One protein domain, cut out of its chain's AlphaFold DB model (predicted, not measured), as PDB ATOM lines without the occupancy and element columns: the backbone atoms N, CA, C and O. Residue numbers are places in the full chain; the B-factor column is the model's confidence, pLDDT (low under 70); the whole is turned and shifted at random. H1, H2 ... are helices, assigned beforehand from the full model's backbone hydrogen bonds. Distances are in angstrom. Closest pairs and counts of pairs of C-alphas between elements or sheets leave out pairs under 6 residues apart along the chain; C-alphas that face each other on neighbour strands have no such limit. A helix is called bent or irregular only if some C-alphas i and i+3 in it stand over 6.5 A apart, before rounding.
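Overview. This is residues 114 to 179 of the 232 residues of the protein "Tetratricopeptide repeat protein" of Kofleriaceae bacterium (UniProt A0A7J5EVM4). A bent helix, H1, folds back on itself, and its arms H1a and H1b pack on a helical hairpin of H2 and H3. The 66 printed residues hold three named helices, in order H1, H2, H3, and no named strand: all helix. The whole is compact, radius of gyration of the C-alphas 10.6 A, spanning 33 by 23 by 17 A.

Arrangement. Start at H1, residues 116 to 142, one helix by its hydrogen bonds but bent: C-alphas 126 and 129 are 9.6 A apart. Its arms H1a, 116 to 126, and H1b, 129 to 142, touch, closest at C-alphas 123 and 132, 4.7 A. H2, residues 151 to 163, touches H1a with residues 153 to 157 alone, closest at C-alphas 117 and 154, 4.6 A. H3, residues 167 to 179, touches H2, closest at C-alphas 158 and 170, 4.4 A, opposite ways at a shallow tilt of 13 degrees. H3 touches H1b, closest at C-alphas 169 and 129, 6.0 A. Every O i to N i+4 pair is within hydrogen-bond range in H1a, H1b, H2 and H3.

Along the chain. Find C-alpha 116 at (140.073, 168.068, 163.879), where H1a begins; H1b is 19.8 A long, and H3 ends at C-alpha 179, (136.830, 160.152, 172.923).

Size, cuts and confidence. The printed part has no cut, and no printed residue is under 70 in pLDDT.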
ATOM      1  N   ARG A 114     136.520 172.865 159.838       84.00
ATOM      2  CA  ARG A 114     137.960 172.590 159.918       84.00
ATOM      3  C   ARG A 114     138.177 171.162 160.432       84.00
ATOM      4  O   ARG A 114     137.676 170.868 161.517       84.00
ATOM      5  N   PRO A 115     138.944 170.298 159.745       89.31
ATOM      6  CA  PRO A 115     139.228 168.955 160.243       89.31
ATOM      7  C   PRO A 115     139.940 168.985 161.596       89.31
ATOM      8  O   PRO A 115     140.948 169.682 161.764       89.31
ATOM      9  N   LEU A 116     139.456 168.197 162.560       94.00
ATOM     10  CA  LEU A 116     140.073 168.068 163.879       94.00
ATOM     11  C   LEU A 116     141.525 167.600 163.752       94.00
ATOM     12  O   LEU A 116     142.379 168.107 164.472       94.00
ATOM     13  N   ALA A 117     141.823 166.706 162.806       95.00
ATOM     14  CA  ALA A 117     143.185 166.260 162.524       95.00
ATOM     15  C   ALA A 117     144.145 167.445 162.329       95.00
ATOM     16  O   ALA A 117     145.170 167.525 162.998       95.00
ATOM     17  N   ARG A 118     143.767 168.447 161.525       91.31
ATOM     18  CA  ARG A 118     144.603 169.634 161.293       91.31
ATOM     19  C   ARG A 118     144.780 170.491 162.548       91.31
ATOM     20  O   ARG A 118     145.849 171.059 162.764       91.31
ATOM     21  N   VAL A 119     143.741 170.589 163.381       92.44
ATOM     22  CA  VAL A 119     143.814 171.289 164.675       92.44
ATOM     23  C   VAL A 119     144.795 170.588 165.616       92.44
ATOM     24  O   VAL A 119     145.580 171.256 166.284       92.44
ATOM     25  N   LEU A 120     144.753 169.254 165.666       97.00
ATOM     26  CA  LEU A 120     145.645 168.455 166.503       97.00
ATOM     27  C   LEU A 120     147.085 168.522 166.006       97.00
ATOM     28  O   LEU A 120     147.966 168.801 166.806       97.00
ATOM     29  N   GLU A 121     147.318 168.325 164.710       95.31
ATOM     30  CA  GLU A 121     148.646 168.377 164.091       95.31
ATOM     31  C   GLU A 121     149.382 169.676 164.447       95.31
ATOM     32  O   GLU A 121     150.446 169.631 165.063       95.31
ATOM     33  N   ARG A 122     148.761 170.838 164.195       92.50
ATOM     34  CA  ARG A 122     149.359 172.138 164.540       92.50
ATOM     35  C   ARG A 122     149.642 172.287 166.024       92.50
ATOM     36  O   ARG A 122     150.700 172.760 166.409       92.50
ATOM     37  N   ALA A 123     148.703 171.867 166.866       94.88
ATOM     38  CA  ALA A 123     148.867 171.952 168.309       94.88
ATOM     39  C   ALA A 123     150.038 171.094 168.810       94.88
ATOM     40  O   ALA A 123     150.742 171.490 169.737       94.88
ATOM     41  N   ILE A 124     150.238 169.926 168.198       97.19
ATOM     42  CA  ILE A 124     151.362 169.043 168.495       97.19
ATOM     43  C   ILE A 124     152.674 169.699 168.054       97.19
ATOM     44  O   ILE A 124     153.633 169.681 168.823       97.19
ATOM     45  N   ASP A 125     152.723 170.291 166.864       91.81
ATOM     46  CA  ASP A 125     153.939 170.934 166.359       91.81
ATOM     47  C   ASP A 125     154.292 172.222 167.129       91.81
ATOM     48  O   ASP A 125     155.465 172.503 167.357       91.81
ATOM     49  N   GLU A 126     153.291 172.972 167.600       92.38
ATOM     50  CA  GLU A 126     153.470 174.200 168.388       92.38
ATOM     51  C   GLU A 126     153.825 173.936 169.862       92.38
ATOM     52  O   GLU A 126     154.589 174.686 170.466       92.38
ATOM     53  N   GLY A 127     153.228 172.913 170.481       92.69
ATOM     54  CA  GLY A 127     153.276 172.742 171.940       92.69
ATOM     55  C   GLY A 127     153.028 171.320 172.436       92.69
ATOM     56  O   GLY A 127     152.709 171.117 173.613       92.69
ATOM     57  N   GLY A 128     153.147 170.327 171.555       96.94
ATOM     58  CA  GLY A 128     153.048 168.911 171.885       96.94
ATOM     59  C   GLY A 128     151.667 168.456 172.366       96.94
ATOM     60  O   GLY A 128     150.626 169.084 172.152       96.94
ATOM     61  N   VAL A 129     151.659 167.311 173.054       97.75
ATOM     62  CA  VAL A 129     150.434 166.625 173.508       97.75
ATOM     63  C   VAL A 129     149.558 167.500 174.409       97.75
ATOM     64  O   VAL A 129     148.329 167.455 174.307       97.75
ATOM     65  N   ALA A 130     150.161 168.294 175.296       97.62
ATOM     66  CA  ALA A 130     149.416 169.130 176.235       97.62
ATOM     67  C   ALA A 130     148.573 170.182 175.500       97.62
ATOM     68  O   ALA A 130     147.380 170.342 175.787       97.62
ATOM     69  N   LEU A 131     149.166 170.850 174.504       96.25
ATOM     70  CA  LEU A 131     148.447 171.816 173.684       96.25
ATOM     71  C   LEU A 131     147.390 171.124 172.815       96.25
ATOM     72  O   LEU A 131     146.264 171.615 172.746       96.25
ATOM     73  N   ALA A 132     147.688 169.956 172.240       97.56
ATOM     74  CA  ALA A 132     146.724 169.179 171.458       97.56
ATOM     75  C   ALA A 132     145.448 168.840 172.246       97.56
ATOM     76  O   ALA A 132     144.338 169.084 171.771       97.56
ATOM     77  N   ARG A 133     145.581 168.375 173.496       97.75
ATOM     78  CA  ARG A 133     144.423 168.104 174.369       97.75
ATOM     79  C   ARG A 133     143.640 169.370 174.707       97.75
ATOM     80  O   ARG A 133     142.409 169.350 174.694       97.75
ATOM     81  N   LYS A 134     144.333 170.485 174.964       96.81
ATOM     82  CA  LYS A 134     143.690 171.788 175.195       96.81
ATOM     83  C   LYS A 134     142.892 172.238 173.967       96.81
ATOM     84  O   LYS A 134     141.741 172.649 174.110       96.81
ATOM     85  N   ARG A 135     143.469 172.124 172.765       94.00
ATOM     86  CA  ARG A 135     142.807 172.480 171.500       94.00
ATOM     87  C   ARG A 135     141.627 171.560 171.197       94.00
ATOM     88  O   ARG A 135     140.587 172.056 170.781       94.00
ATOM     89  N   TYR A 136     141.721 170.265 171.495       96.88
ATOM     90  CA  TYR A 136     140.577 169.356 171.398       96.88
ATOM     91  C   TYR A 136     139.426 169.761 172.330       96.88
ATOM     92  O   TYR A 136     138.275 169.820 171.902       96.88
ATOM     93  N   ALA A 137     139.714 170.111 173.588       95.25
ATOM     94  CA  ALA A 137     138.686 170.586 174.516       95.25
ATOM     95  C   ALA A 137     138.004 171.877 174.021       95.25
ATOM     96  O   ALA A 137     136.790 172.028 174.163       95.25
ATOM     97  N   GLN A 138     138.762 172.793 173.410       91.88
ATOM     98  CA  GLN A 138     138.215 173.992 172.764       91.88
ATOM     99  C   GLN A 138     137.368 173.642 171.534       91.88
ATOM    100  O   GLN A 138     136.251 174.137 171.407       91.88
ATOM    101  N   ALA A 139     137.848 172.738 170.676       91.44
ATOM    102  CA  ALA A 139     137.120 172.259 169.504       91.44
ATOM    103  C   ALA A 139     135.766 171.650 169.891       91.44
ATOM    104  O   ALA A 139     134.746 171.971 169.284       91.44
ATOM    105  N   ARG A 140     135.721 170.830 170.950       92.62
ATOM    106  CA  ARG A 140     134.466 170.259 171.462       92.62
ATOM    107  C   ARG A 140     133.458 171.323 171.891       92.62
ATOM    108  O   ARG A 140     132.269 171.134 171.670       92.62
ATOM    109  N   LYS A 141     133.921 172.429 172.486       88.75
ATOM    110  CA  LYS A 141     133.058 173.567 172.849       88.75
ATOM    111  C   LYS A 141     132.562 174.329 171.618       88.75
ATOM    112  O   LYS A 141     131.433 174.799 171.630       88.75
ATOM    113  N   ALA A 142     133.385 174.436 170.574       81.94
ATOM    114  CA  ALA A 142     133.011 175.078 169.314       81.94
ATOM    115  C   ALA A 142     131.944 174.286 168.531       81.94
ATOM    116  O   ALA A 142     131.156 174.880 167.796       81.94
ATOM    117  N   GLY A 143     131.897 172.962 168.713       81.31
ATOM    118  CA  GLY A 143     130.871 172.085 168.154       81.31
ATOM    119  C   GLY A 143     131.106 171.674 166.695       81.31
ATOM    120  O   GLY A 143     131.970 172.202 165.991       81.31
ATOM    121  N   ALA A 144     130.303 170.708 166.236       76.50
ATOM    122  CA  ALA A 144     130.445 170.064 164.926       76.50
ATOM    123  C   ALA A 144     130.165 170.991 163.723       76.50
ATOM    124  O   ALA A 144     130.548 170.680 162.605       76.50
ATOM    125  N   GLY A 145     129.529 172.149 163.940       76.12
ATOM    126  CA  GLY A 145     129.315 173.151 162.887       76.12
ATOM    127  C   GLY A 145     130.572 173.945 162.514       76.12
ATOM    128  O   GLY A 145     130.581 174.625 161.494       76.12
ATOM    129  N   ARG A 146     131.631 173.878 163.333       80.00
ATOM    130  CA  ARG A 146     132.904 174.584 163.098       80.00
ATOM    131  C   ARG A 146     134.076 173.636 162.903       80.00
ATOM    132  O   ARG A 146     134.972 173.924 162.112       80.00
ATOM    133  N   ILE A 147     134.070 172.518 163.623       87.62
ATOM    134  CA  ILE A 147     135.119 171.504 163.568       87.62
ATOM    135  C   ILE A 147     134.521 170.199 163.064       87.62
ATOM    136  O   ILE A 147     133.518 169.733 163.596       87.62
ATOM    137  N   ASP A 148     135.169 169.601 162.074       89.62
ATOM    138  CA  ASP A 148     134.862 168.246 161.643       89.62
ATOM    139  C   ASP A 148     135.622 167.260 162.526       89.62
ATOM    140  O   ASP A 148     136.852 167.266 162.581       89.62
ATOM    141  N   PHE A 149     134.881 166.415 163.232       93.06
ATOM    142  CA  PHE A 149     135.433 165.380 164.096       93.06
ATOM    143  C   PHE A 149     135.657 164.063 163.347       93.06
ATOM    144  O   PHE A 149     135.779 163.039 164.004       93.06
ATOM    145  N   GLY A 150     135.703 164.065 162.011       94.06
ATOM    146  CA  GLY A 150     135.860 162.889 161.157       94.06
ATOM    147  C   GLY A 150     136.879 161.867 161.670       94.06
ATOM    148  O   GLY A 150     138.073 162.144 161.779       94.06
ATOM    149  N   GLU A 151     136.387 160.660 161.968       96.25
ATOM    150  CA  GLU A 151     137.169 159.561 162.548       96.25
ATOM    151  C   GLU A 151     138.415 159.235 161.717       96.25
ATOM    152  O   GLU A 151     139.516 159.110 162.256       96.25
ATOM    153  N   ARG A 152     138.231 159.116 160.396       96.69
ATOM    154  CA  ARG A 152     139.256 158.670 159.446       96.69
ATOM    155  C   ARG A 152     140.458 159.608 159.405       96.69
ATOM    156  O   ARG A 152     141.591 159.132 159.406       96.69
ATOM    157  N   ASP A 153     140.226 160.914 159.389       94.38
ATOM    158  CA  ASP A 153     141.300 161.903 159.259       94.38
ATOM    159  C   ASP A 153     142.139 161.964 160.536       94.38
ATOM    160  O   ASP A 153     143.368 161.990 160.483       94.38
ATOM    161  N   VAL A 154     141.481 161.912 161.701       98.19
ATOM    162  CA  VAL A 154     142.170 161.842 162.998       98.19
ATOM    163  C   VAL A 154     142.957 160.535 163.110       98.19
ATOM    164  O   VAL A 154     144.096 160.544 163.576       98.19
ATOM    165  N   ASN A 155     142.396 159.422 162.628       98.50
ATOM    166  CA  ASN A 155     143.089 158.135 162.617       98.50
ATOM    167  C   ASN A 155     144.330 158.171 161.711       98.50
ATOM    168  O   ASN A 155     145.409 157.739 162.110       98.50
ATOM    169  N   THR A 156     144.192 158.756 160.519       98.56
ATOM    170  CA  THR A 156     145.280 158.923 159.545       98.56
ATOM    171  C   THR A 156     146.429 159.740 160.133       98.56
ATOM    172  O   THR A 156     147.582 159.331 160.023       98.56
ATOM    173  N   LEU A 157     146.135 160.844 160.834       98.44
ATOM    174  CA  LEU A 157     147.157 161.615 161.551       98.44
ATOM    175  C   LEU A 157     147.907 160.758 162.582       98.44
ATOM    176  O   LEU A 157     149.130 160.847 162.678       98.44
ATOM    177  N   GLY A 158     147.194 159.920 163.339       98.69
ATOM    178  CA  GLY A 158     147.811 158.999 164.294       98.69
ATOM    179  C   GLY A 158     148.833 158.071 163.629       98.69
ATOM    180  O   GLY A 158     149.964 157.967 164.104       98.69
ATOM    181  N   TYR A 159     148.488 157.470 162.486       98.75
ATOM    182  CA  TYR A 159     149.412 156.616 161.727       98.75
ATOM    183  C   TYR A 159     150.576 157.387 161.095       98.75
ATOM    184  O   TYR A 159     151.701 156.889 161.107       98.75
ATOM    185  N   ILE A 160     150.355 158.612 160.603       98.50
ATOM    186  CA  ILE A 160     151.442 159.484 160.126       98.50
ATOM    187  C   ILE A 160     152.458 159.717 161.251       98.50
ATOM    188  O   ILE A 160     153.661 159.564 161.046       98.50
ATOM    189  N   LEU A 161     151.985 160.028 162.462       98.62
ATOM    190  CA  LEU A 161     152.848 160.234 163.626       98.62
ATOM    191  C   LEU A 161     153.590 158.951 164.035       98.62
ATOM    192  O   LEU A 161     154.766 159.032 164.391       98.62
ATOM    193  N   LEU A 162     152.954 157.776 163.953       98.56
ATOM    194  CA  LEU A 162     153.641 156.492 164.158       98.56
ATOM    195  C   LEU A 162     154.757 156.278 163.131       98.56
ATOM    196  O   LEU A 162     155.877 155.951 163.519       98.56
ATOM    197  N   GLY A 163     154.487 156.526 161.844       98.25
ATOM    198  CA  GLY A 163     155.482 156.420 160.771       98.25
ATOM    199  C   GLY A 163     156.667 157.379 160.939       98.25
ATOM    200  O   GLY A 163     157.777 157.077 160.515       98.25
ATOM    201  N   GLN A 164     156.457 158.507 161.622       97.75
ATOM    202  CA  GLN A 164     157.502 159.464 162.003       97.75
ATOM    203  C   GLN A 164     158.252 159.080 163.296       97.75
ATOM    204  O   GLN A 164     159.079 159.855 163.774       97.75
ATOM    205  N   GLY A 165     157.937 157.943 163.926       97.38
ATOM    206  CA  GLY A 165     158.493 157.548 165.227       97.38
ATOM    207  C   GLY A 165     157.985 158.387 166.409       97.38
ATOM    208  O   GLY A 165     158.471 158.257 167.532       97.38
ATOM    209  N   ARG A 166     156.981 159.248 166.198       98.12
ATOM    210  CA  ARG A 166     156.380 160.128 167.213       98.12
ATOM    211  C   ARG A 166     155.304 159.385 168.017       98.12
ATOM    212  O   ARG A 166     154.196 159.891 168.200       98.12
ATOM    213  N   THR A 167     155.630 158.203 168.542       98.38
ATOM    214  CA  THR A 167     154.667 157.265 169.156       98.38
ATOM    215  C   THR A 167     153.844 157.881 170.290       98.38
ATOM    216  O   THR A 167     152.631 157.691 170.348       98.38
ATOM    217  N   ALA A 168     154.453 158.693 171.162       98.06
ATOM    218  CA  ALA A 168     153.725 159.367 172.243       98.06
ATOM    219  C   ALA A 168     152.673 160.373 171.729       98.06
ATOM    220  O   ALA A 168     151.593 160.497 172.310       98.06
ATOM    221  N   HIS A 169     152.964 161.068 170.624       98.50
ATOM    222  CA  HIS A 169     152.016 161.977 169.980       98.50
ATOM    223  C   HIS A 169     150.879 161.199 169.309       98.50
ATOM    224  O   HIS A 169     149.717 161.571 169.466       98.50
ATOM    225  N   ALA A 170     151.199 160.090 168.635       98.75
ATOM    226  CA  ALA A 170     150.205 159.213 168.020       98.75
ATOM    227  C   ALA A 170     149.212 158.654 169.050       98.75
ATOM    228  O   ALA A 170     148.006 158.758 168.848       98.75
ATOM    229  N   ILE A 171     149.702 158.151 170.192       98.88
ATOM    230  CA  ILE A 171     148.849 157.682 171.298       98.88
ATOM    231  C   ILE A 171     147.871 158.780 171.727       98.88
ATOM    232  O   ILE A 171     146.680 158.520 171.861       98.88
ATOM    233  N   ALA A 172     148.340 160.019 171.900       98.62
ATOM    234  CA  ALA A 172     147.465 161.123 172.286       98.62
ATOM    235  C   ALA A 172     146.384 161.426 171.232       98.62
ATOM    236  O   ALA A 172     145.243 161.707 171.601       98.62
ATOM    237  N   VAL A 173     146.720 161.356 169.941       98.75
ATOM    238  CA  VAL A 173     145.759 161.535 168.841       98.75
ATOM    239  C   VAL A 173     144.730 160.404 168.821       98.75
ATOM    240  O   VAL A 173     143.533 160.681 168.760       98.75
ATOM    241  N   PHE A 174     145.157 159.147 168.952       98.88
ATOM    242  CA  PHE A 174     144.236 158.011 169.008       98.88
ATOM    243  C   PHE A 174     143.336 158.058 170.249       98.88
ATOM    244  O   PHE A 174     142.138 157.827 170.130       98.88
ATOM    245  N   GLU A 175     143.849 158.447 171.419       98.81
ATOM    246  CA  GLU A 175     143.026 158.669 172.618       98.81
ATOM    247  C   GLU A 175     141.986 159.783 172.435       98.81
ATOM    248  O   GLU A 175     140.902 159.729 173.013       98.81
ATOM    249  N   ILE A 176     142.304 160.824 171.663       98.62
ATOM    250  CA  ILE A 176     141.328 161.853 171.291       98.62
ATOM    251  C   ILE A 176     140.285 161.265 170.328       98.62
ATOM    252  O   ILE A 176     139.094 161.552 170.470       98.62
ATOM    253  N   ASN A 177     140.701 160.400 169.401       98.62
ATOM    254  CA  ASN A 177     139.796 159.736 168.466       98.62
ATOM    255  C   ASN A 177     138.818 158.790 169.184       98.62
ATOM    256  O   ASN A 177     137.626 158.810 168.893       98.62
ATOM    257  N   THR A 178     139.272 158.037 170.194       98.62
ATOM    258  CA  THR A 178     138.387 157.191 171.018       98.62
ATOM    259  C   THR A 178     137.409 158.003 171.868       98.62
ATOM    260  O   THR A 178     136.309 157.534 172.153       98.62
ATOM    261  N   GLN A 179     137.759 159.235 172.252       98.00
ATOM    262  CA  GLN A 179     136.830 160.152 172.923       98.00
ATOM    263  C   GLN A 179     135.781 160.727 171.967       98.00
ATOM    264  O   GLN A 179     134.637 160.925 172.376       98.00
TER     265      GLN A 179